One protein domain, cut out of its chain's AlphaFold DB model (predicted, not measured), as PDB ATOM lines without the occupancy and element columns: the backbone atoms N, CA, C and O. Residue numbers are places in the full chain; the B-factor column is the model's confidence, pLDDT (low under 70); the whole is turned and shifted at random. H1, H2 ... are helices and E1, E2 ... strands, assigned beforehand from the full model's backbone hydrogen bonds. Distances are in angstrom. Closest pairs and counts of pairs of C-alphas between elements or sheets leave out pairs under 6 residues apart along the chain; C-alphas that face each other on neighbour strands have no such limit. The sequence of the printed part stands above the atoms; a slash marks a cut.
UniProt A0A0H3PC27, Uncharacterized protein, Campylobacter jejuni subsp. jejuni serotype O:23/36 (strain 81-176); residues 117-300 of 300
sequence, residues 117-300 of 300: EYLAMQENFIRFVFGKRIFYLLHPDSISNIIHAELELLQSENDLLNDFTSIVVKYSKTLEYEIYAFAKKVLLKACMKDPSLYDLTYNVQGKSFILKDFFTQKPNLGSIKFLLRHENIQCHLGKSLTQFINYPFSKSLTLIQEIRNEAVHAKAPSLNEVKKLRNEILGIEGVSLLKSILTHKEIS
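This is residues 117 to 300 of the 300 residues of an uncharacterized protein of Campylobacter jejuni subsp. jejuni serotype O:23/36 (strain 81-176) (UniProt A0A0H3PC27). Five helices, H3, H4, H9, H10 and H11, form a bundle round the long helix H4, with H3 on one side of H4 and H9 and H10 on another. H1 crosses H3, while H5, H6, H8 and a small hairpin of strands, E1 and E2, gather towards the far end of H4. The printed part has 184 residues, in the order H1 to H5, E1, E2, H6 to H11: eleven named helices and two antiparallel strands, mostly helix. It is compact, with a radius of gyration of the C-alphas of 17.2 A, and spans 54 by 38 by 27 A.

H1, residues 117 to 130, touches H3, residues 140 to 156, with residues 117 to 122 alone, closest at the C-alphas of Met 121 and Ile 147, 6.3 A; at 71 degrees they are only just about perpendicular. H3 and H4, residues 165 to 193, form a helical hairpin at a shallow tilt of 26 degrees, the C-alphas of Ser 142 and Thr 174 closest at 4.3 A. H4 is the hub, touching six helices. H5, residues 195 to 199, touches H6, residues 211 to 215, at the C-alphas of Tyr 198 and Lys 212, 5.0 A. Between them, E1, residues 201 to 204, and E2, residues 207 to 210, form a hairpin, with N 202 and O 209 at 2.8 A and N 207 and O 204 at 3.0 A. H7, residues 221 to 228, touches H4 at Ala 183 and Ile 224, C-alphas 6.9 A apart. H8, residues 231 to 234, is close to but not clearly touching H4, C-alphas 190 and 233 being 6.2 A apart. H9, residues 239 to 265, and H10, residues 271 to 282, form a helical hairpin, closest at C-alphas 256 and 277, 6.5 A. H11, residues 289 to 299, touches H4 at C-alphas 182 and 297, 5.1 A, and only just touches H2, residues 132 to 135, with 3 pairs of C-alphas within 8 A. Every O i to N i+4 pair is within hydrogen-bond range in H3, H4, H7, H10 and H11; the count is 9 of 10 in H1, 21 of 23 in H9, and 0 of 1 in both H5 and H6, each with 2 of 2 O i to N i+3 pairs.

H1 begins at C-alpha 117 (192.588, 81.790, 100.942). H3 is 24.3 A long, H4 41.7 A and H9 37.4 A, with a kink of 32 degrees near residue 251. H11 ends at C-alpha 299 (161.924, 92.254, 104.325).

The C-alphas farthest apart, of Asn 158 and Ser 196, are 54.9 A apart. The printed part has no cut, and no link is long. Residues 160 and 300 have pLDDT under 70.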
ATOM      1  N   GLU A 117     192.696  80.363 101.260       95.94
ATOM      2  CA  GLU A 117     192.588  81.790 100.942       95.94
ATOM      3  C   GLU A 117     191.134  82.173 100.649       95.94
ATOM      4  O   GLU A 117     190.636  83.171 101.169       95.94
ATOM      5  N   TYR A 118     190.421  81.338  99.883       96.56
ATOM      6  CA  TYR A 118     188.994  81.523  99.623       96.56
ATOM      7  C   TYR A 118     188.186  81.486 100.921       96.56
ATOM      8  O   TYR A 118     187.355  82.362 101.158       96.56
ATOM      9  N   LEU A 119     188.433  80.493 101.781       94.94
ATOM     10  CA  LEU A 119     187.721  80.349 103.053       94.94
ATOM     11  C   LEU A 119     188.033  81.497 104.023       94.94
ATOM     12  O   LEU A 119     187.131  81.987 104.698       94.94
ATOM     13  N   ALA A 120     189.279  81.975 104.055       96.94
ATOM     14  CA  ALA A 120     189.662  83.141 104.844       96.94
ATOM     15  C   ALA A 120     188.956  84.415 104.350       96.94
ATOM     16  O   ALA A 120     188.423  85.182 105.153       96.94
ATOM     17  N   MET A 121     188.885  84.619 103.031       97.44
ATOM     18  CA  MET A 121     188.157  85.746 102.446       97.44
ATOM     19  C   MET A 121     186.646  85.652 102.712       97.44
ATOM     20  O   MET A 121     186.016  86.645 103.074       97.44
ATOM     21  N   GLN A 122     186.064  84.454 102.608       96.06
ATOM     22  CA  GLN A 122     184.672  84.197 102.977       96.06
ATOM     23  C   GLN A 122     184.393  84.613 104.427       96.06
ATOM     24  O   GLN A 122     183.421  85.320 104.697       96.06
ATOM     25  N   GLU A 123     185.260  84.212 105.357       95.38
ATOM     26  CA  GLU A 123     185.125  84.558 106.770       95.38
ATOM     27  C   GLU A 123     185.262  86.068 107.005       95.38
ATOM     28  O   GLU A 123     184.492  86.644 107.774       95.38
ATOM     29  N   ASN A 124     186.168  86.745 106.293       96.38
ATOM     30  CA  ASN A 124     186.290  88.202 106.353       96.38
ATOM     31  C   ASN A 124     184.996  88.899 105.919       96.38
ATOM     32  O   ASN A 124     184.532  89.821 106.591       96.38
ATOM     33  N   PHE A 125     184.359  88.434 104.843       95.81
ATOM     34  CA  PHE A 125     183.070  88.974 104.414       95.81
ATOM     35  C   PHE A 125     181.960  88.758 105.434       95.81
ATOM     36  O   PHE A 125     181.161  89.668 105.682       95.81
ATOM     37  N   ILE A 126     181.913  87.572 106.040       94.56
ATOM     38  CA  ILE A 126     180.953  87.257 107.097       94.56
ATOM     39  C   ILE A 126     181.178  88.175 108.302       94.56
ATOM     40  O   ILE A 126     180.212  88.738 108.810       94.56
ATOM     41  N   ARG A 127     182.425  88.363 108.742       95.31
ATOM     42  CA  ARG A 127     182.750  89.140 109.948       95.31
ATOM     43  C   ARG A 127     182.594  90.641 109.766       95.31
ATOM     44  O   ARG A 127     182.017  91.294 110.629       95.31
ATOM     45  N   PHE A 128     183.114  91.185 108.670       93.56
ATOM     46  CA  PHE A 128     183.327  92.627 108.544       93.56
ATOM     47  C   PHE A 128     182.327  93.323 107.621       93.56
ATOM     48  O   PHE A 128     182.106  94.520 107.775       93.56
ATOM     49  N   VAL A 129     181.686  92.601 106.694       92.81
ATOM     50  CA  VAL A 129     180.808  93.224 105.688       92.81
ATOM     51  C   VAL A 129     179.342  92.875 105.931       92.81
ATOM     52  O   VAL A 129     178.511  93.750 106.209       92.81
ATOM     53  N   PHE A 130     178.993  91.593 105.857       93.31
ATOM     54  CA  PHE A 130     177.592  91.179 105.773       93.31
ATOM     55  C   PHE A 130     177.007  90.732 107.109       93.31
ATOM     56  O   PHE A 130     175.836  91.001 107.377       93.31
ATOM     57  N   GLY A 131     177.791  90.075 107.962       92.81
ATOM     58  CA  GLY A 131     177.236  89.230 109.014       92.81
ATOM     59  C   GLY A 131     176.711  87.912 108.438       92.81
ATOM     60  O   GLY A 131     176.278  87.831 107.287       92.81
ATOM     61  N   LYS A 132     176.699  86.866 109.265       90.69
ATOM     62  CA  LYS A 132     176.326  85.496 108.875       90.69
ATOM     63  C   LYS A 132     174.954  85.398 108.198       90.69
ATOM     64  O   LYS A 132     174.821  84.789 107.141       90.69
ATOM     65  N   ARG A 133     173.941  86.043 108.792       89.50
ATOM     66  CA  ARG A 133     172.553  86.023 108.305       89.50
ATOM     67  C   ARG A 133     172.437  86.571 106.884       89.50
ATOM     68  O   ARG A 133     171.908  85.889 106.018       89.50
ATOM     69  N   ILE A 134     172.953  87.777 106.640       92.12
ATOM     70  CA  ILE A 134     172.865  88.425 105.324       92.12
ATOM     71  C   ILE A 134     173.763  87.712 104.309       92.12
ATOM     72  O   ILE A 134     173.362  87.549 103.160       92.12
ATOM     73  N   PHE A 135     174.943  87.244 104.725       94.19
ATOM     74  CA  PHE A 135     175.867  86.542 103.837       94.19
ATOM     75  C   PHE A 135     175.219  85.315 103.187       94.19
ATOM     76  O   PHE A 135     175.264  85.161 101.971       94.19
ATOM     77  N   TYR A 136     174.519  84.483 103.963       91.25
ATOM     78  CA  TYR A 136     173.852  83.299 103.417       91.25
ATOM     79  C   TYR A 136     172.568  83.596 102.618       91.25
ATOM     80  O   TYR A 136     171.991  82.666 102.044       91.25
ATOM     81  N   LEU A 137     172.131  84.860 102.516       91.00
ATOM     82  CA  LEU A 137     171.085  85.282 101.571       91.00
ATOM     83  C   LEU A 137     171.615  85.514 100.149       91.00
ATOM     84  O   LEU A 137     170.802  85.632  99.224       91.00
ATOM     85  N   LEU A 138     172.934  85.616  99.968       94.19
ATOM     86  CA  LEU A 138     173.553  85.733  98.652       94.19
ATOM     87  C   LEU A 138     173.333  84.457  97.830       94.19
ATOM     88  O   LEU A 138     173.280  83.339  98.351       94.19
ATOM     89  N   HIS A 139     173.242  84.633  96.517       94.12
ATOM     90  CA  HIS A 139     173.337  83.554  95.552       94.12
ATOM     91  C   HIS A 139     174.735  82.905  95.632       94.12
ATOM     92  O   HIS A 139     175.725  83.622  95.792       94.12
ATOM     93  N   PRO A 140     174.866  81.573  95.484       92.62
ATOM     94  CA  PRO A 140     176.169  80.900  95.531       92.62
ATOM     95  C   PRO A 140     177.180  81.470  94.531       92.62
ATOM     96  O   PRO A 140     178.323  81.746  94.894       92.62
ATOM     97  N   ASP A 141     176.736  81.736  93.299       94.38
ATOM     98  CA  ASP A 141     177.592  82.359  92.281       94.38
ATOM     99  C   ASP A 141     177.991  83.784  92.657       94.38
ATOM    100  O   ASP A 141     179.113  84.188  92.370       94.38
ATOM    101  N   SER A 142     177.116  84.543  93.328       96.81
ATOM    102  CA  SER A 142     177.469  85.862  93.859       96.81
ATOM    103  C   SER A 142     178.624  85.723  94.843       96.81
ATOM    104  O   SER A 142     179.648  86.359  94.641       96.81
ATOM    105  N   ILE A 143     178.515  84.832  95.838       96.12
ATOM    106  CA  ILE A 143     179.575  84.583  96.833       96.12
ATOM    107  C   ILE A 143     180.903  84.233  96.152       96.12
ATOM    108  O   ILE A 143     181.925  84.854  96.440       96.12
ATOM    109  N   SER A 144     180.868  83.278  95.221       95.75
ATOM    110  CA  SER A 144     182.045  82.866  94.456       95.75
ATOM    111  C   SER A 144     182.654  84.041  93.692       95.75
ATOM    112  O   SER A 144     183.857  84.278  93.775       95.75
ATOM    113  N   ASN A 145     181.835  84.818  92.985       97.44
ATOM    114  CA  ASN A 145     182.305  85.954  92.203       97.44
ATOM    115  C   ASN A 145     182.945  87.035  93.080       97.44
ATOM    116  O   ASN A 145     184.025  87.504  92.730       97.44
ATOM    117  N   ILE A 146     182.338  87.407  94.217       97.31
ATOM    118  CA  ILE A 146     182.901  88.469  95.070       97.31
ATOM    119  C   ILE A 146     184.231  88.030  95.689       97.31
ATOM    120  O   ILE A 146     185.159  88.828  95.765       97.31
ATOM    121  N   ILE A 147     184.334  86.768  96.125       97.75
ATOM    122  CA  ILE A 147     185.558  86.257  96.751       97.75
ATOM    123  C   ILE A 147     186.687  86.201  95.731       97.75
ATOM    124  O   ILE A 147     187.774  86.700  96.007       97.75
ATOM    125  N   HIS A 148     186.436  85.656  94.539       97.06
ATOM    126  CA  HIS A 148     187.459  85.634  93.497       97.06
ATOM    127  C   HIS A 148     187.853  87.045  93.045       97.06
ATOM    128  O   HIS A 148     189.028  87.268  92.784       97.06
ATOM    129  N   ALA A 149     186.914  87.998  92.996       96.75
ATOM    130  CA  ALA A 149     187.220  89.393  92.680       96.75
ATOM    131  C   ALA A 149     188.187  90.018  93.701       96.75
ATOM    132  O   ALA A 149     189.163  90.640  93.296       96.75
ATOM    133  N   GLU A 150     187.966  89.823  95.009       96.88
ATOM    134  CA  GLU A 150     188.897  90.334  96.028       96.88
ATOM    135  C   GLU A 150     190.248  89.623  95.998       96.88
ATOM    136  O   GLU A 150     191.277  90.276  96.142       96.88
ATOM    137  N   LEU A 151     190.271  88.296  95.837       96.38
ATOM    138  CA  LEU A 151     191.532  87.551  95.796       96.38
ATOM    139  C   LEU A 151     192.393  87.989  94.605       96.38
ATOM    140  O   LEU A 151     193.588  88.221  94.769       96.38
ATOM    141  N   GLU A 152     191.780  88.151  93.434       94.88
ATOM    142  CA  GLU A 152     192.445  88.655  92.231       94.88
ATOM    143  C   GLU A 152     192.908  90.104  92.408       94.88
ATOM    144  O   GLU A 152     194.021  90.444  92.010       94.88
ATOM    145  N   LEU A 153     192.106  90.951  93.064       93.88
ATOM    146  CA  LEU A 153     192.498  92.327  93.370       93.88
ATOM    147  C   LEU A 153     193.737  92.360  94.271       93.88
ATOM    148  O   LEU A 153     194.702  93.043  93.949       93.88
ATOM    149  N   LEU A 154     193.752  91.574  95.352       92.94
ATOM    150  CA  LEU A 154     194.894  91.491  96.270       92.94
ATOM    151  C   LEU A 154     196.171  90.994  95.584       92.94
ATOM    152  O   LEU A 154     197.264  91.445  95.917       92.94
ATOM    153  N   GLN A 155     196.047  90.074  94.625       90.75
ATOM    154  CA  GLN A 155     197.187  89.576  93.849       90.75
ATOM    155  C   GLN A 155     197.708  90.604  92.836       90.75
ATOM    156  O   GLN A 155     198.890  90.581  92.503       90.75
ATOM    157  N   SER A 156     196.845  91.506  92.363       87.50
ATOM    158  CA  SER A 156     197.148  92.463  91.293       87.50
ATOM    159  C   SER A 156     197.394  93.897  91.764       87.50
ATOM    160  O   SER A 156     197.754  94.742  90.949       87.50
ATOM    161  N   GLU A 157     197.255  94.201  93.059       75.38
ATOM    162  CA  GLU A 157     197.360  95.576  93.581       75.38
ATOM    163  C   GLU A 157     198.695  96.275  93.269       75.38
ATOM    164  O   GLU A 157     198.733  97.504  93.205       75.38
ATOM    165  N   ASN A 158     199.765  95.509  93.035       77.94
ATOM    166  CA  ASN A 158     201.095  96.030  92.709       77.94
ATOM    167  C   ASN A 158     201.471  95.898  91.221       77.94
ATOM    168  O   ASN A 158     202.581  96.273  90.847       77.94
ATOM    169  N   ASP A 159     200.578  95.378  90.377       81.44
ATOM    170  CA  ASP A 159     200.815  95.237  88.941       81.44
ATOM    171  C   ASP A 159     200.123  96.363  88.160       81.44
ATOM    172  O   ASP A 159     198.911  96.371  87.940       81.44
ATOM    173  N   LEU A 160     200.928  97.338  87.730       68.25
ATOM    174  CA  LEU A 160     200.479  98.516  86.984       68.25
ATOM    175  C   LEU A 160     200.007  98.198  85.555       68.25
ATOM    176  O   LEU A 160     199.380  99.056  84.934       68.25
ATOM    177  N   LEU A 161     200.321  97.011  85.026       78.12
ATOM    178  CA  LEU A 161     199.932  96.575  83.681       78.12
ATOM    179  C   LEU A 161     198.748  95.606  83.694       78.12
ATOM    180  O   LEU A 161     198.306  95.181  82.625       78.12
ATOM    181  N   ASN A 162     198.238  95.255  84.877       81.50
ATOM    182  CA  ASN A 162     197.180  94.269  84.992       81.50
ATOM    183  C   ASN A 162     195.874  94.736  84.329       81.50
ATOM    184  O   ASN A 162     195.451  95.887  84.464       81.50
ATOM    185  N   ASP A 163     195.201  93.803  83.657       85.44
ATOM    186  CA  ASP A 163     193.858  94.009  83.129       85.44
ATOM    187  C   ASP A 163     192.818  93.680  84.207       85.44
ATOM    188  O   ASP A 163     192.542  92.521  84.521       85.44
ATOM    189  N   PHE A 164     192.192  94.717  84.765       90.31
ATOM    190  CA  PHE A 164     191.190  94.553  85.815       90.31
ATOM    191  C   PHE A 164     189.774  94.241  85.288       90.31
ATOM    192  O   PHE A 164     188.817  94.196  86.072       90.31
ATOM    193  N   THR A 165     189.600  94.007  83.980       90.81
ATOM    194  CA  THR A 165     188.296  93.695  83.362       90.81
ATOM    195  C   THR A 165     187.630  92.497  84.030       90.81
ATOM    196  O   THR A 165     186.443  92.534  84.358       90.81
ATOM    197  N   SER A 166     188.405  91.449  84.303       92.19
ATOM    198  CA  SER A 166     187.937  90.238  84.981       92.19
ATOM    199  C   SER A 166     187.326  90.536  86.362       92.19
ATOM    200  O   SER A 166     186.237  90.042  86.681       92.19
ATOM    201  N   ILE A 167     187.951  91.414  87.152       94.38
ATOM    202  CA  ILE A 167     187.454  91.838  88.470       94.38
ATOM    203  C   ILE A 167     186.131  92.605  88.332       94.38
ATOM    204  O   ILE A 167     185.149  92.293  89.014       94.38
ATOM    205  N   VAL A 168     186.066  93.567  87.403       93.56
ATOM    206  CA  VAL A 168     184.843  94.343  87.122       93.56
ATOM    207  C   VAL A 168     183.694  93.432  86.695       93.56
ATOM    208  O   VAL A 168     182.559  93.606  87.155       93.56
ATOM    209  N   VAL A 169     183.965  92.425  85.860       92.75
ATOM    210  CA  VAL A 169     182.963  91.447  85.415       92.75
ATOM    211  C   VAL A 169     182.429  90.633  86.593       92.75
ATOM    212  O   VAL A 169     181.210  90.483  86.710       92.75
ATOM    213  N   LYS A 170     183.291  90.150  87.497       96.31
ATOM    214  CA  LYS A 170     182.874  89.370  88.677       96.31
ATOM    215  C   LYS A 170     181.992  90.185  89.631       96.31
ATOM    216  O   LYS A 170     180.906  89.731  90.015       96.31
ATOM    217  N   TYR A 171     182.379  91.419  89.954       96.12
ATOM    218  CA  TYR A 171     181.531  92.323  90.740       96.12
ATOM    219  C   TYR A 171     180.201  92.628  90.042       96.12
ATOM    220  O   TYR A 171     179.138  92.575  90.662       96.12
ATOM    221  N   SER A 172     180.233  92.888  88.736       92.94
ATOM    222  CA  SER A 172     179.023  93.157  87.954       92.94
ATOM    223  C   SER A 172     178.073  91.960  87.952       92.94
ATOM    224  O   SER A 172     176.871  92.126  88.151       92.94
ATOM    225  N   LYS A 173     178.595  90.739  87.779       93.69
ATOM    226  CA  LYS A 173     177.796  89.505  87.800       93.69
ATOM    227  C   LYS A 173     177.137  89.272  89.149       93.69
ATOM    228  O   LYS A 173     175.956  88.937  89.187       93.69
ATOM    229  N   THR A 174     177.862  89.520  90.235       96.31
ATOM    230  CA  THR A 174     177.314  89.498  91.599       96.31
ATOM    231  C   THR A 174     176.061  90.365  91.694       96.31
ATOM    232  O   THR A 174     174.993  89.891  92.078       96.31
ATOM    233  N   LEU A 175     176.153  91.626  91.270       94.62
ATOM    234  CA  LEU A 175     175.005  92.527  91.289       94.62
ATOM    235  C   LEU A 175     173.891  92.078  90.346       94.62
ATOM    236  O   LEU A 175     172.727  92.140  90.718       94.62
ATOM    237  N   GLU A 176     174.207  91.588  89.147       92.88
ATOM    238  CA  GLU A 176     173.193  91.077  88.221       92.88
ATOM    239  C   GLU A 176     172.367  89.927  88.803       92.88
ATOM    240  O   GLU A 176     171.181  89.812  88.479       92.88
ATOM    241  N   TYR A 177     172.969  89.033  89.590       94.25
ATOM    242  CA  TYR A 177     172.232  87.964  90.264       94.25
ATOM    243  C   TYR A 177     171.353  88.525  91.380       94.25
ATOM    244  O   TYR A 177     170.150  88.255  91.413       94.25
ATOM    245  N   GLU A 178     171.924  89.353  92.255       96.25
ATOM    246  CA  GLU A 178     171.206  89.842  93.432       96.25
ATOM    247  C   GLU A 178     170.117  90.854  93.100       96.25
ATOM    248  O   GLU A 178     169.030  90.786  93.670       96.25
ATOM    249  N   ILE A 179     170.359  91.752  92.144       95.19
ATOM    250  CA  ILE A 179     169.373  92.731  91.679       95.19
ATOM    251  C   ILE A 179     168.203  92.028  91.007       95.19
ATOM    252  O   ILE A 179     167.058  92.398  91.250       95.19
ATOM    253  N   TYR A 180     168.460  90.997  90.200       94.56
ATOM    254  CA  TYR A 180     167.383  90.221  89.596       94.56
ATOM    255  C   TYR A 180     166.549  89.497  90.657       94.56
ATOM    256  O   TYR A 180     165.324  89.594  90.636       94.56
ATOM    257  N   ALA A 181     167.193  88.830  91.620       94.44
ATOM    258  CA  ALA A 181     166.489  88.151  92.707       94.44
ATOM    259  C   ALA A 181     165.667  89.129  93.567       94.44
ATOM    260  O   ALA A 181     164.514  88.853  93.898       94.44
ATOM    261  N   PHE A 182     166.243  90.286  93.894       96.25
ATOM    262  CA  PHE A 182     165.568  91.368  94.602       96.25
ATOM    263  C   PHE A 182     164.364  91.896  93.817       96.25
ATOM    264  O   PHE A 182     163.250  91.902  94.339       96.25
ATOM    265  N   ALA A 183     164.564  92.271  92.554       95.56
ATOM    266  CA  ALA A 183     163.507  92.798  91.704       95.56
ATOM    267  C   ALA A 183     162.376  91.789  91.521       95.56
ATOM    268  O   ALA A 183     161.216  92.145  91.690       95.56
ATOM    269  N   LYS A 184     162.702  90.512  91.285       94.94
ATOM    270  CA  LYS A 184     161.715  89.432  91.199       94.94
ATOM    271  C   LYS A 184     160.823  89.392  92.440       94.94
ATOM    272  O   LYS A 184     159.607  89.311  92.305       94.94
ATOM    273  N   LYS A 185     161.406  89.488  93.639       94.75
ATOM    274  CA  LYS A 185     160.649  89.469  94.899       94.75
ATOM    275  C   LYS A 185     159.758  90.705  95.058       94.75
ATOM    276  O   LYS A 185     158.586  90.572  95.399       94.75
ATOM    277  N   VAL A 186     160.295  91.892  94.769       95.19
ATOM    278  CA  VAL A 186     159.552  93.163  94.833       95.19
ATOM    279  C   VAL A 186     158.372  93.167  93.861       95.19
ATOM    280  O   VAL A 186     157.257  93.508  94.251       95.19
ATOM    281  N   LEU A 187     158.600  92.741  92.618       95.19
ATOM    282  CA  LEU A 187     157.581  92.685  91.572       95.19
ATOM    283  C   LEU A 187     156.493  91.661  91.902       95.19
ATOM    284  O   LEU A 187     155.318  91.993  91.818       95.19
ATOM    285  N   LEU A 188     156.859  90.460  92.366       94.44
ATOM    286  CA  LEU A 188     155.876  89.468  92.818       94.44
ATOM    287  C   LEU A 188     155.003  90.013  93.953       94.44
ATOM    288  O   LEU A 188     153.790  89.834  93.924       94.44
ATOM    289  N   LYS A 189     155.591  90.722  94.921       92.81
ATOM    290  CA  LYS A 189     154.831  91.351  96.008       92.81
ATOM    291  C   LYS A 189     153.854  92.413  95.499       92.81
ATOM    292  O   LYS A 189     152.752  92.519  96.034       92.81
ATOM    293  N   ALA A 190     154.246  93.196  94.493       94.25
ATOM    294  CA  ALA A 190     153.350  94.150  93.848       94.25
ATOM    295  C   ALA A 190     152.205  93.416  93.127       94.25
ATOM    296  O   ALA A 190     151.046  93.709  93.405       94.25
ATOM    297  N   CYS A 191     152.505  92.386  92.329       95.00
ATOM    298  CA  CYS A 191     151.500  91.567  91.641       95.00
ATOM    299  C   CYS A 191     150.536  90.844  92.596       95.00
ATOM    300  O   CYS A 191     149.377  90.629  92.265       95.00
ATOM    301  N   MET A 192     150.991  90.461  93.795       93.81
ATOM    302  CA  MET A 192     150.109  89.887  94.819       93.81
ATOM    303  C   MET A 192     149.069  90.892  95.331       93.81
ATOM    304  O   MET A 192     147.999  90.481  95.771       93.81
ATOM    305  N   LYS A 193     149.387  92.193  95.315       94.31
ATOM    306  CA  LYS A 193     148.457  93.267  95.698       94.31
ATOM    307  C   LYS A 193     147.573  93.697  94.535       94.31
ATOM    308  O   LYS A 193     146.412  94.018  94.762       94.31
ATOM    309  N   ASP A 194     148.125  93.704  93.328       95.69
ATOM    310  CA  ASP A 194     147.410  94.013  92.097       95.69
ATOM    311  C   ASP A 194     147.813  93.039  90.976       95.69
ATOM    312  O   ASP A 194     148.844  93.224  90.319       95.69
ATOM    313  N   PRO A 195     147.004  91.990  90.735       95.56
ATOM    314  CA  PRO A 195     147.271  91.022  89.677       95.56
ATOM    315  C   PRO A 195     147.267  91.613  88.261       95.56
ATOM    316  O   PRO A 195     147.870  91.013  87.374       95.56
ATOM    317  N   SER A 196     146.643  92.775  88.026       95.00
ATOM    318  CA  SER A 196     146.633  93.403  86.695       95.00
ATOM    319  C   SER A 196     148.036  93.819  86.232       95.00
ATOM    320  O   SER A 196     148.305  93.911  85.036       95.00
ATOM    321  N   LEU A 197     148.977  93.968  87.174       94.75
ATOM    322  CA  LEU A 197     150.370  94.286  86.880       94.75
ATOM    323  C   LEU A 197     151.071  93.223  86.035       94.75
ATOM    324  O   LEU A 197     152.051  93.557  85.380       94.75
ATOM    325  N   TYR A 198     150.605  91.968  86.008       94.00
ATOM    326  CA  TYR A 198     151.197  90.951  85.129       94.00
ATOM    327  C   TYR A 198     151.147  91.346  83.645       94.00
ATOM    328  O   TYR A 198     152.072  90.999  82.903       94.00
ATOM    329  N   ASP A 199     150.129  92.111  83.249       94.25
ATOM    330  CA  ASP A 199     149.923  92.594  81.882       94.25
ATOM    331  C   ASP A 199     150.527  93.993  81.653       94.25
ATOM    332  O   ASP A 199     150.375  94.573  80.577       94.25
ATOM    333  N   LEU A 200     151.243  94.544  82.644       93.06
ATOM    334  CA  LEU A 200     151.929  95.829  82.522       93.06
ATOM    335  C   LEU A 200     152.962  95.764  81.395       93.06
ATOM    336  O   LEU A 200     153.938  95.012  81.474       93.06
ATOM    337  N   THR A 201     152.765  96.594  80.375       91.25
ATOM    338  CA  THR A 201     153.682  96.701  79.245       91.25
ATOM    339  C   THR A 201     154.868  97.595  79.584       91.25
ATOM    340  O   THR A 201     154.744  98.626  80.245       91.25
ATOM    341  N   TYR A 202     156.050  97.208  79.117       86.81
ATOM    342  CA  TYR A 202     157.252  98.022  79.213       86.81
ATOM    343  C   TYR A 202     158.117  97.853  77.966       86.81
ATOM    344  O   TYR A 202     158.228  96.769  77.396       86.81
ATOM    345  N   ASN A 203     158.761  98.943  77.552       82.56
ATOM    346  CA  ASN A 203     159.591  98.962  76.355       82.56
ATOM    347  C   ASN A 203     161.075  98.905  76.716       82.56
ATOM    348  O   ASN A 203     161.561  99.671  77.548       82.56
ATOM    349  N   VAL A 204     161.814  98.032  76.039       76.44
ATOM    350  CA  VAL A 204     163.268  97.909  76.162       76.44
ATOM    351  C   VAL A 204     163.868  97.928  74.767       76.44
ATOM    352  O   VAL A 204     163.613  97.024  73.977       76.44
ATOM    353  N   GLN A 205     164.673  98.950  74.462       71.19
ATOM    354  CA  GLN A 205     165.386  99.061  73.177       71.19
ATOM    355  C   GLN A 205     164.462  98.878  71.950       71.19
ATOM    356  O   GLN A 205     164.816  98.207  70.986       71.19
ATOM    357  N   GLY A 206     163.249  99.438  72.006       76.44
ATOM    358  CA  GLY A 206     162.265  99.360  70.916       76.44
ATOM    359  C   GLY A 206     161.442  98.067  70.851       76.44
ATOM    360  O   GLY A 206     160.579  97.956  69.987       76.44
ATOM    361  N   LYS A 207     161.656  97.107  71.760       82.62
ATOM    362  CA  LYS A 207     160.806  95.915  71.913       82.62
ATOM    363  C   LYS A 207     159.856  96.088  73.095       82.62
ATOM    364  O   LYS A 207     160.292  96.512  74.166       82.62
ATOM    365  N   SER A 208     158.587  95.746  72.891       85.88
ATOM    366  CA  SER A 208     157.566  95.727  73.940       85.88
ATOM    367  C   SER A 208     157.548  94.364  74.627       85.88
ATOM    368  O   SER A 208     157.578  93.333  73.954       85.88
ATOM    369  N   PHE A 209     157.516  94.376  75.953       89.31
ATOM    370  CA  PHE A 209     157.422  93.209  76.824       89.31
ATOM    371  C   PHE A 209     156.281  93.417  77.818       89.31
ATOM    372  O   PHE A 209     155.900  94.558  78.088       89.31
ATOM    373  N   ILE A 210     155.777  92.335  78.406       92.88
ATOM    374  CA  ILE A 210     154.873  92.404  79.561       92.88
ATOM    375  C   ILE A 210     155.583  91.944  80.827       92.88
ATOM    376  O   ILE A 210     156.512  91.138  80.776       92.88
ATOM    377  N   LEU A 211     155.151  92.428  81.992       92.38
ATOM    378  CA  LEU A 211     155.774  92.069  83.268       92.38
ATOM    379  C   LEU A 211     155.817  90.552  83.494       92.38
ATOM    380  O   LEU A 211     156.762  90.049  84.096       92.38
ATOM    381  N   LYS A 212     154.840  89.801  82.980       92.62
ATOM    382  CA  LYS A 212     154.859  88.335  83.013       92.62
ATOM    383  C   LYS A 212     156.131  87.729  82.396       92.62
ATOM    384  O   LYS A 212     156.648  86.752  82.941       92.62
ATOM    385  N   ASP A 213     156.669  88.330  81.335       91.00
ATOM    386  CA  ASP A 213     157.883  87.864  80.650       91.00
ATOM    387  C   ASP A 213     159.127  87.982  81.538       91.00
ATOM    388  O   ASP A 213     160.044  87.172  81.429       91.00
ATOM    389  N   PHE A 214     159.140  88.928  82.485       91.25
ATOM    390  CA  PHE A 214     160.232  89.111  83.449       91.25
ATOM    391  C   PHE A 214     160.564  87.821  84.212       91.25
ATOM    392  O   PHE A 214     161.713  87.574  84.584       91.25
ATOM    393  N   PHE A 215     159.545  87.007  84.499       89.50
ATOM    394  CA  PHE A 215     159.684  85.828  85.351       89.50
ATOM    395  C   PHE A 215     160.216  84.600  84.611       89.50
ATOM    396  O   PHE A 215     160.690  83.669  85.269       89.50
ATOM    397  N   THR A 216     160.157  84.607  83.280       86.19
ATOM    398  CA  THR A 216     160.659  83.538  82.406       86.19
ATOM    399  C   THR A 216     161.933  83.958  81.673       86.19
ATOM    400  O   THR A 216     162.783  83.113  81.402       86.19
ATOM    401  N   GLN A 217     162.110  85.255  81.411       85.19
ATOM    402  CA  GLN A 217     163.250  85.827  80.704       85.19
ATOM    403  C   GLN A 217     163.903  86.916  81.552       85.19
ATOM    404  O   GLN A 217     163.315  87.963  81.813       85.19
ATOM    405  N   LYS A 218     165.158  86.695  81.964       84.69
ATOM    406  CA  LYS A 218     165.913  87.672  82.758       84.69
ATOM    407  C   LYS A 218     166.203  88.927  81.914       84.69
ATOM    408  O   LYS A 218     166.984  88.828  80.964       84.69
ATOM    409  N   PRO A 219     165.665  90.109  82.262       85.31
ATOM    410  CA  PRO A 219     165.942  91.328  81.512       85.31
ATOM    411  C   PRO A 219     167.286  91.955  81.920       85.31
ATOM    412  O   PRO A 219     167.896  91.585  82.927       85.31
ATOM    413  N   ASN A 220     167.755  92.936  81.142       86.25
ATOM    414  CA  ASN A 220     168.982  93.673  81.464       86.25
ATOM    415  C   ASN A 220     168.790  94.620  82.669       86.25
ATOM    416  O   ASN A 220     167.670  94.981  83.034       86.25
ATOM    417  N   LEU A 221     169.898  95.060  83.281       85.25
ATOM    418  CA  LEU A 221     169.873  95.927  84.472       85.25
ATOM    419  C   LEU A 221     169.115  97.247  84.258       85.25
ATOM    420  O   LEU A 221     168.446  97.718  85.177       85.25
ATOM    421  N   GLY A 222     169.192  97.831  83.058       85.69
ATOM    422  CA  GLY A 222     168.474  99.061  82.720       85.69
ATOM    423  C   GLY A 222     166.959  98.866  82.760       85.69
ATOM    424  O   GLY A 222     166.249  99.659  83.375       85.69
ATOM    425  N   SER A 223     166.472  97.763  82.193       88.62
ATOM    426  CA  SER A 223     165.060  97.374  82.240       88.62
ATOM    427  C   SER A 223     164.579  97.113  83.663       88.62
ATOM    428  O   SER A 223     163.497  97.562  84.028       88.62
ATOM    429  N   ILE A 224     165.390  96.441  84.492       91.62
ATOM    430  CA  ILE A 224     165.058  96.215  85.907       91.62
ATOM    431  C   ILE A 224     164.922  97.555  86.640       91.62
ATOM    432  O   ILE A 224     163.940  97.774  87.346       91.62
ATOM    433  N   LYS A 225     165.881  98.471  86.446       91.00
ATOM    434  CA  LYS A 225     165.848  99.819  87.031       91.00
ATOM    435  C   LYS A 225     164.600 100.593  86.605       91.00
ATOM    436  O   LYS A 225     163.989 101.247  87.445       91.00
ATOM    437  N   PHE A 226     164.228 100.517  85.328       90.38
ATOM    438  CA  PHE A 226     163.027 101.161  84.800       90.38
ATOM    439  C   PHE A 226     161.753 100.592  85.435       90.38
ATOM    440  O   PHE A 226     160.970 101.345  86.005       90.38
ATOM    441  N   LEU A 227     161.591  99.266  85.409       93.19
ATOM    442  CA  LEU A 227     160.428  98.582  85.977       93.19
ATOM    443  C   LEU A 227     160.248  98.892  87.459       93.19
ATOM    444  O   LEU A 227     159.171  99.293  87.882       93.19
ATOM    445  N   LEU A 228     161.318  98.785  88.248       94.25
ATOM    446  CA  LEU A 228     161.252  99.071  89.678       94.25
ATOM    447  C   LEU A 228     160.807 100.504  89.978       94.25
ATOM    448  O   LEU A 228     160.268 100.738  91.051       94.25
ATOM    449  N   ARG A 229     161.017 101.455  89.064       93.69
ATOM    450  CA  ARG A 229     160.617 102.863  89.205       93.69
ATOM    451  C   ARG A 229     159.256 103.187  88.589       93.69
ATOM    452  O   ARG A 229     158.815 104.324  88.722       93.69
ATOM    453  N   HIS A 230     158.605 102.231  87.936       93.69
ATOM    454  CA  HIS A 230     157.315 102.455  87.296       93.69
ATOM    455  C   HIS A 230     156.255 102.844  88.335       93.69
ATOM    456  O   HIS A 230     156.153 102.199  89.379       93.69
ATOM    457  N   GLU A 231     155.438 103.860  88.051       92.88
ATOM    458  CA  GLU A 231     154.454 104.407  89.001       92.88
ATOM    459  C   GLU A 231     153.464 103.338  89.484       92.88
ATOM    460  O   GLU A 231     153.300 103.157  90.690       92.88
ATOM    461  N   ASN A 232     152.924 102.544  88.550       93.00
ATOM    462  CA  ASN A 232     152.042 101.405  88.849       93.00
ATOM    463  C   ASN A 232     152.698 100.326  89.722       93.00
ATOM    464  O   ASN A 232     151.998  99.558  90.356       93.00
ATOM    465  N   ILE A 233     154.029 100.231  89.761       94.00
ATOM    466  CA  ILE A 233     154.718  99.308  90.672       94.00
ATOM    467  C   ILE A 233     154.945 100.005  92.016       94.00
ATOM    468  O   ILE A 233     154.651  99.444  93.071       94.00
ATOM    469  N   GLN A 234     155.431 101.247  91.980       94.38
ATOM    470  CA  GLN A 234     155.793 102.054  93.143       94.38
ATOM    471  C   GLN A 234     154.620 102.314  94.094       94.38
ATOM    472  O   GLN A 234     154.826 102.300  95.308       94.38
ATOM    473  N   CYS A 235     153.396 102.484  93.586       94.06
ATOM    474  CA  CYS A 235     152.203 102.700  94.416       94.06
ATOM    475  C   CYS A 235     151.887 101.523  95.363       94.06
ATOM    476  O   CYS A 235     151.228 101.709  96.387       94.06
ATOM    477  N   HIS A 236     152.409 100.325  95.080       93.81
ATOM    478  CA  HIS A 236     152.250  99.142  95.930       93.81
ATOM    479  C   HIS A 236     153.420  98.915  96.897       93.81
ATOM    480  O   HIS A 236     153.360  97.999  97.736       93.81
ATOM    481  N   LEU A 237     154.475  99.729  96.816       92.88
ATOM    482  CA  LEU A 237     155.673  99.618  97.645       92.88
ATOM    483  C   LEU A 237     155.573 100.509  98.892       92.88
ATOM    484  O   LEU A 237     154.898 101.532  98.919       92.88
ATOM    485  N   GLY A 238     156.247 100.105  99.970       90.88
ATOM    486  CA  GLY A 238     156.345 100.931 101.175       90.88
ATOM    487  C   GLY A 238     157.340 102.083 100.996       90.88
ATOM    488  O   GLY A 238     158.342 101.927 100.298       90.88
ATOM    489  N   LYS A 239     157.126 103.198 101.710       93.00
ATOM    490  CA  LYS A 239     157.954 104.423 101.633       93.00
ATOM    491  C   LYS A 239     159.464 104.157 101.689       93.00
ATOM    492  O   LYS A 239     160.205 104.699 100.877       93.00
ATOM    493  N   SER A 240     159.913 103.306 102.614       93.12
ATOM    494  CA  SER A 240     161.335 102.955 102.766       93.12
ATOM    495  C   SER A 240     161.911 102.276 101.513       93.12
ATOM    496  O   SER A 240     162.990 102.644 101.049       93.12
ATOM    497  N   LEU A 241     161.176 101.333 100.915       93.88
ATOM    498  CA  LEU A 241     161.606 100.618  99.711       93.88
ATOM    499  C   LEU A 241     161.613 101.539  98.484       93.88
ATOM    500  O   LEU A 241     162.580 101.537  97.727       93.88
ATOM    501  N   THR A 242     160.580 102.366  98.328       94.38
ATOM    502  CA  THR A 242     160.500 103.390  97.276       94.38
ATOM    503  C   THR A 242     161.664 104.373  97.349       94.38
ATOM    504  O   THR A 242     162.316 104.636  96.338       94.38
ATOM    505  N   GLN A 243     161.977 104.885  98.544       94.81
ATOM    506  CA  GLN A 243     163.112 105.785  98.751       94.81
ATOM    507  C   GLN A 243     164.440 105.105  98.407       94.81
ATOM    508  O   GLN A 243     165.258 105.694  97.702       94.81
ATOM    509  N   PHE A 244     164.637 103.853  98.828       95.75
ATOM    510  CA  PHE A 244     165.830 103.087  98.473       95.75
ATOM    511  C   PHE A 244     165.984 102.918  96.951       95.75
ATOM    512  O   PHE A 244     167.051 103.202  96.407       95.75
ATOM    513  N   ILE A 245     164.919 102.512  96.251       95.56
ATOM    514  CA  ILE A 245     164.936 102.297  94.795       95.56
ATOM    515  C   ILE A 245     165.246 103.601  94.045       95.56
ATOM    516  O   ILE A 245     166.070 103.617  93.125       95.56
ATOM    517  N   ASN A 246     164.598 104.701  94.432       94.38
ATOM    518  CA  ASN A 246     164.689 105.965  93.706       94.38
ATOM    519  C   ASN A 246     166.004 106.716  93.938       94.38
ATOM    520  O   ASN A 246     166.438 107.428  93.034       94.38
ATOM    521  N   TYR A 247     166.647 106.547  95.098       92.12
ATOM    522  CA  TYR A 247     167.861 107.292  95.445       92.12
ATOM    523  C   TYR A 247     169.121 106.414  95.458       92.12
ATOM    524  O   TYR A 247     169.798 106.380  94.424       92.12
ATOM    525  N   PRO A 248     169.478 105.707  96.554       91.50
ATOM    526  CA  PRO A 248     170.756 105.003  96.635       91.50
ATOM    527  C   PRO A 248     170.885 103.948  95.537       91.50
ATOM    528  O   PRO A 248     171.842 103.990  94.778       91.50
ATOM    529  N   PHE A 249     169.879 103.092  95.347       93.50
ATOM    530  CA  PHE A 249     169.924 102.036  94.334       93.50
ATOM    531  C   PHE A 249     170.133 102.578  92.913       93.50
ATOM    532  O   PHE A 249     170.979 102.089  92.167       93.50
ATOM    533  N   SER A 250     169.370 103.610  92.538       90.75
ATOM    534  CA  SER A 250     169.444 104.200  91.200       90.75
ATOM    535  C   SER A 250     170.776 104.896  90.933       90.75
ATOM    536  O   SER A 250     171.274 104.791  89.807       90.75
ATOM    537  N   LYS A 251     171.336 105.577  91.944       91.12
ATOM    538  CA  LYS A 251     172.648 106.229  91.877       91.12
ATOM    539  C   LYS A 251     173.754 105.194  91.690       91.12
ATOM    540  O   LYS A 251     174.516 105.301  90.733       91.12
ATOM    541  N   SER A 252     173.799 104.174  92.548       91.31
ATOM    542  CA  SER A 252     174.825 103.134  92.476       91.31
ATOM    543  C   SER A 252     174.774 102.401  91.136       91.31
ATOM    544  O   SER A 252     175.803 102.200  90.499       91.31
ATOM    545  N   LEU A 253     173.571 102.058  90.654       90.19
ATOM    546  CA  LEU A 253     173.408 101.389  89.364       90.19
ATOM    547  C   LEU A 253     173.977 102.185  88.190       90.19
ATOM    548  O   LEU A 253     174.556 101.577  87.298       90.19
ATOM    549  N   THR A 254     173.811 103.510  88.180       89.44
ATOM    550  CA  THR A 254     174.390 104.352  87.123       89.44
ATOM    551  C   THR A 254     175.917 104.258  87.137       89.44
ATOM    552  O   THR A 254     176.497 103.922  86.109       89.44
ATOM    553  N   LEU A 255     176.549 104.424  88.305       90.00
ATOM    554  CA  LEU A 255     178.007 104.313  88.458       90.00
ATOM    555  C   LEU A 255     178.534 102.949  87.989       90.00
ATOM    556  O   LEU A 255     179.529 102.859  87.276       90.00
ATOM    557  N   ILE A 256     177.846 101.870  88.368       87.62
ATOM    558  CA  ILE A 256     178.231 100.505  87.995       87.62
ATOM    559  C   ILE A 256     178.092 100.282  86.483       87.62
ATOM    560  O   ILE A 256     178.940  99.632  85.873       87.62
ATOM    561  N   GLN A 257     177.020 100.797  85.872       87.31
ATOM    562  CA  GLN A 257     176.788 100.677  84.433       87.31
ATOM    563  C   GLN A 257     177.850 101.424  83.624       87.31
ATOM    564  O   GLN A 257     178.314 100.877  82.628       87.31
ATOM    565  N   GLU A 258     178.249 102.619  84.055       87.56
ATOM    566  CA  GLU A 258     179.307 103.409  83.412       87.56
ATOM    567  C   GLU A 258     180.634 102.638  83.401       87.56
ATOM    568  O   GLU A 258     181.143 102.314  82.327       87.56
ATOM    569  N   ILE A 259     181.115 102.216  84.577       86.25
ATOM    570  CA  ILE A 259     182.391 101.492  84.714       86.25
ATOM    571  C   ILE A 259     182.383 100.185  83.911       86.25
ATOM    572  O   ILE A 259     183.347  99.858  83.221       86.25
ATOM    573  N   ARG A 260     181.292  99.415  83.980       83.50
ATOM    574  CA  ARG A 260     181.202  98.138  83.269       83.50
ATOM    575  C   ARG A 260     181.155  98.326  81.752       83.50
ATOM    576  O   ARG A 260     181.804  97.567  81.038       83.50
ATOM    577  N   ASN A 261     180.352  99.264  81.254       82.44
ATOM    578  CA  ASN A 261     180.200  99.455  79.813       82.44
ATOM    579  C   ASN A 261     181.525  99.896  79.184       82.44
ATOM    580  O   ASN A 261     181.886  99.384  78.126       82.44
ATOM    581  N   GLU A 262     182.270 100.775  79.857       80.38
ATOM    582  CA  GLU A 262     183.609 101.171  79.418       80.38
ATOM    583  C   GLU A 262     184.592  99.995  79.456       80.38
ATOM    584  O   GLU A 262     185.247  99.735  78.443       80.38
ATOM    585  N   ALA A 263     184.614  99.228  80.553       77.69
ATOM    586  CA  ALA A 263     185.480  98.056  80.712       77.69
ATOM    587  C   ALA A 263     185.263  96.982  79.633       77.69
ATOM    588  O   ALA A 263     186.205  96.324  79.207       77.69
ATOM    589  N   VAL A 264     184.016  96.780  79.193       72.31
ATOM    590  CA  VAL A 264     183.664  95.712  78.240       72.31
ATOM    591  C   VAL A 264     183.799  96.155  76.780       72.31
ATOM    592  O   VAL A 264     184.056  95.315  75.919       72.31
ATOM    593  N   HIS A 265     183.605  97.440  76.470       72.19
ATOM    594  CA  HIS A 265     183.464  97.895  75.080       72.19
ATOM    595  C   HIS A 265     184.477  98.949  74.627       72.19
ATOM    596  O   HIS A 265     184.589  99.161  73.421       72.19
ATOM    597  N   ALA A 266     185.189  99.614  75.541       74.12
ATOM    598  CA  ALA A 266     186.004 100.779  75.194       74.12
ATOM    599  C   ALA A 266     187.458 100.680  75.666       74.12
ATOM    600  O   ALA A 266     188.372 100.877  74.865       74.12
ATOM    601  N   LYS A 267     187.694 100.415  76.956       80.50
ATOM    602  CA  LYS A 267     189.030 100.500  77.556       80.50
ATOM    603  C   LYS A 267     189.138  99.614  78.794       80.50
ATOM    604  O   LYS A 267     188.200  99.552  79.577       80.50
ATOM    605  N   ALA A 268     190.307  99.004  79.003       81.19
ATOM    606  CA  ALA A 268     190.604  98.283  80.237       81.19
ATOM    607  C   ALA A 268     190.419  99.200  81.469       81.19
ATOM    608  O   ALA A 268     190.923 100.332  81.465       81.19
ATOM    609  N   PRO A 269     189.703  98.739  82.510       83.69
ATOM    610  CA  PRO A 269     189.411  99.547  83.683       83.69
ATOM    611  C   PRO A 269     190.674  99.777  84.511       83.69
ATOM    612  O   PRO A 269     191.504  98.890  84.692       83.69
ATOM    613  N   SER A 270     190.800 100.979  85.055       87.62
ATOM    614  CA  SER A 270     191.858 101.359  85.983       87.62
ATOM    615  C   SER A 270     191.612 100.806  87.389       87.62
ATOM    616  O   SER A 270     190.471 100.611  87.820       87.62
ATOM    617  N   LEU A 271     192.685 100.666  88.173       89.00
ATOM    618  CA  LEU A 271     192.594 100.296  89.589       89.00
ATOM    619  C   LEU A 271     191.662 101.234  90.382       89.00
ATOM    620  O   LEU A 271     190.956 100.795  91.286       89.00
ATOM    621  N   ASN A 272     191.624 102.524  90.037       89.94
ATOM    622  CA  ASN A 272     190.742 103.492  90.689       89.94
ATOM    623  C   ASN A 272     189.258 103.201  90.409       89.94
ATOM    624  O   ASN A 272     188.433 103.277  91.315       89.94
ATOM    625  N   GLU A 273     188.905 102.839  89.176       90.94
ATOM    626  CA  GLU A 273     187.530 102.461  88.818       90.94
ATOM    627  C   GLU A 273     187.106 101.175  89.523       90.94
ATOM    628  O   GLU A 273     186.006 101.100  90.070       90.94
ATOM    629  N   VAL A 274     188.007 100.197  89.607       92.19
ATOM    630  CA  VAL A 274     187.776  98.952  90.350       92.19
ATOM    631  C   VAL A 274     187.561  99.239  91.835       92.19
ATOM    632  O   VAL A 274     186.607  98.733  92.422       92.19
ATOM    633  N   LYS A 275     188.391 100.095  92.447       92.75
ATOM    634  CA  LYS A 275     188.242 100.496  93.855       92.75
ATOM    635  C   LYS A 275     186.940 101.258  94.100       92.75
ATOM    636  O   LYS A 275     186.256 100.967  95.076       92.75
ATOM    637  N   LYS A 276     186.530 102.154  93.196       93.38
ATOM    638  CA  LYS A 276     185.217 102.821  93.270       93.38
ATOM    639  C   LYS A 276     184.069 101.815  93.227       93.38
ATOM    640  O   LYS A 276     183.176 101.873  94.071       93.38
ATOM    641  N   LEU A 277     184.111 100.871  92.284       94.06
ATOM    642  CA  LEU A 277     183.111  99.811  92.156       94.06
ATOM    643  C   LEU A 277     183.042  98.953  93.427       94.06
ATOM    644  O   LEU A 277     181.964  98.725  93.975       94.06
ATOM    645  N   ARG A 278     184.203  98.525  93.925       94.81
ATOM    646  CA  ARG A 278     184.347  97.767  95.168       94.81
ATOM    647  C   ARG A 278     183.758  98.515  96.361       94.81
ATOM    648  O   ARG A 278     182.983  97.931  97.117       94.81
ATOM    649  N   ASN A 279     184.096  99.793  96.525       95.00
ATOM    650  CA  ASN A 279     183.638 100.608  97.648       95.00
ATOM    651  C   ASN A 279     182.114 100.771  97.634       95.00
ATOM    652  O   ASN A 279     181.492 100.649  98.687       95.00
ATOM    653  N   GLU A 280     181.511 100.957  96.457       95.31
ATOM    654  CA  GLU A 280     180.056 101.054  96.298       95.31
ATOM    655  C   GLU A 280     179.346  99.723  96.613       95.31
ATOM    656  O   GLU A 280     178.318  99.681  97.296       95.31
ATOM    657  N   ILE A 281     179.903  98.601  96.147       95.31
ATOM    658  CA  ILE A 281     179.309  97.271  96.340       95.31
ATOM    659  C   ILE A 281     179.434  96.821  97.792       95.31
ATOM    660  O   ILE A 281     178.441  96.406  98.394       95.31
ATOM    661  N   LEU A 282     180.636  96.897  98.360       95.75
ATOM    662  CA  LEU A 282     180.955  96.357  99.681       95.75
ATOM    663  C   LEU A 282     180.766  97.361 100.819       95.75
ATOM    664  O   LEU A 282     180.711  96.947 101.971       95.75
ATOM    665  N   GLY A 283     180.610  98.653 100.522       93.25
ATOM    666  CA  GLY A 283     180.410  99.689 101.537       93.25
ATOM    667  C   GLY A 283     181.656  99.962 102.374       93.25
ATOM    668  O   GLY A 283     181.563 100.076 103.589       93.25
ATOM    669  N   ILE A 284     182.829 100.028 101.740       89.75
ATOM    670  CA  ILE A 284     184.106 100.252 102.443       89.75
ATOM    671  C   ILE A 284     184.198 101.684 102.991       89.75
ATOM    672  O   ILE A 284     184.643 101.894 104.113       89.75
ATOM    673  N   GLU A 285     183.729 102.663 102.216       84.06
ATOM    674  CA  GLU A 285     183.753 104.097 102.557       84.06
ATOM    675  C   GLU A 285     182.335 104.678 102.702       84.06
ATOM    676  O   GLU A 285     182.130 105.890 102.707       84.06
ATOM    677  N   GLY A 286     181.321 103.814 102.783       87.06
ATOM    678  CA  GLY A 286     179.926 104.228 102.758       87.06
ATOM    679  C   GLY A 286     178.955 103.071 102.935       87.06
ATOM    680  O   GLY A 286     179.287 102.014 103.463       87.06
ATOM    681  N   VAL A 287     177.714 103.269 102.497       89.12
ATOM    682  CA  VAL A 287     176.678 102.239 102.606       89.12
ATOM    683  C   VAL A 287     176.842 101.222 101.479       89.12
ATOM    684  O   VAL A 287     176.798 101.580 100.309       89.12
ATOM    685  N   SER A 288     176.973  99.941 101.829       94.44
ATOM    686  CA  SER A 288     177.029  98.851 100.848       94.44
ATOM    687  C   SER A 288     175.718  98.746 100.069       94.44
ATOM    688  O   SER A 288     174.660  98.450 100.647       94.44
ATOM    689  N   LEU A 289     175.792  98.906  98.744       95.50
ATOM    690  CA  LEU A 289     174.663  98.635  97.855       95.50
ATOM    691  C   LEU A 289     174.197  97.185  98.012       95.50
ATOM    692  O   LEU A 289     173.004  96.927  98.175       95.50
ATOM    693  N   LEU A 290     175.139  96.239  97.992       96.38
ATOM    694  CA  LEU A 290     174.841  94.812  98.026       96.38
ATOM    695  C   LEU A 290     174.133  94.415  99.327       96.38
ATOM    696  O   LEU A 290     173.083  93.775  99.293       96.38
ATOM    697  N   LYS A 291     174.638  94.867 100.478       95.06
ATOM    698  CA  LYS A 291     173.999  94.633 101.779       95.06
ATOM    699  C   LYS A 291     172.607  95.263 101.854       95.06
ATOM    700  O   LYS A 291     171.690  94.646 102.397       95.06
ATOM    701  N   SER A 292     172.427  96.453 101.282       95.12
ATOM    702  CA  SER A 292     171.128  97.139 101.248       95.12
ATOM    703  C   SER A 292     170.106  96.380 100.396       95.12
ATOM    704  O   SER A 292     168.985  96.148 100.852       95.12
ATOM    705  N   ILE A 293     170.512  95.902  99.210       96.06
ATOM    706  CA  ILE A 293     169.692  95.034  98.348       96.06
ATOM    707  C   ILE A 293     169.257  93.787  99.121       96.06
ATOM    708  O   ILE A 293     168.074  93.458  99.131       96.06
ATOM    709  N   LEU A 294     170.188  93.107  99.797       94.75
ATOM    710  CA  LEU A 294     169.887  91.884 100.545       94.75
ATOM    711  C   LEU A 294     168.946  92.137 101.727       94.75
ATOM    712  O   LEU A 294     168.016  91.363 101.938       94.75
ATOM    713  N   THR A 295     169.143  93.237 102.455       93.75
ATOM    714  CA  THR A 295     168.288  93.621 103.589       93.75
ATOM    715  C   THR A 295     166.858  93.891 103.120       93.75
ATOM    716  O   THR A 295     165.896  93.367 103.680       93.75
ATOM    717  N   HIS A 296     166.696  94.641 102.027       92.56
ATOM    718  CA  HIS A 296     165.377  94.894 101.448       92.56
ATOM    719  C   HIS A 296     164.775  93.634 100.812       92.56
ATOM    720  O   HIS A 296     163.562  93.442 100.894       92.56
ATOM    721  N   LYS A 297     165.595  92.751 100.226       89.06
ATOM    722  CA  LYS A 297     165.178  91.434  99.717       89.06
ATOM    723  C   LYS A 297     164.668  90.538 100.840       89.06
ATOM    724  O   LYS A 297     163.781  89.732 100.598       89.06
ATOM    725  N   GLU A 298     165.201  90.642 102.049       84.75
ATOM    726  CA  GLU A 298     164.732  89.851 103.184       84.75
ATOM    727  C   GLU A 298     163.348  90.309 103.669       84.75
ATOM    728  O   GLU A 298     162.466  89.475 103.862       84.75
ATOM    729  N   ILE A 299     163.148  91.627 103.787       81.06
ATOM    730  CA  ILE A 299     161.924  92.254 104.325       81.06
ATOM    731  C   ILE A 299     160.773  92.296 103.300       81.06
ATOM    732  O   ILE A 299     159.596  92.315 103.674       81.06
ATOM    733  N   SER A 300     161.095  92.362 102.002       64.06
ATOM    734  CA  SER A 300     160.098  92.383 100.916       64.06
ATOM    735  C   SER A 300     159.378  91.053 100.820       64.06
ATOM    736  O   SER A 300     158.133  91.079 100.792       64.06
TER     737      SER A 300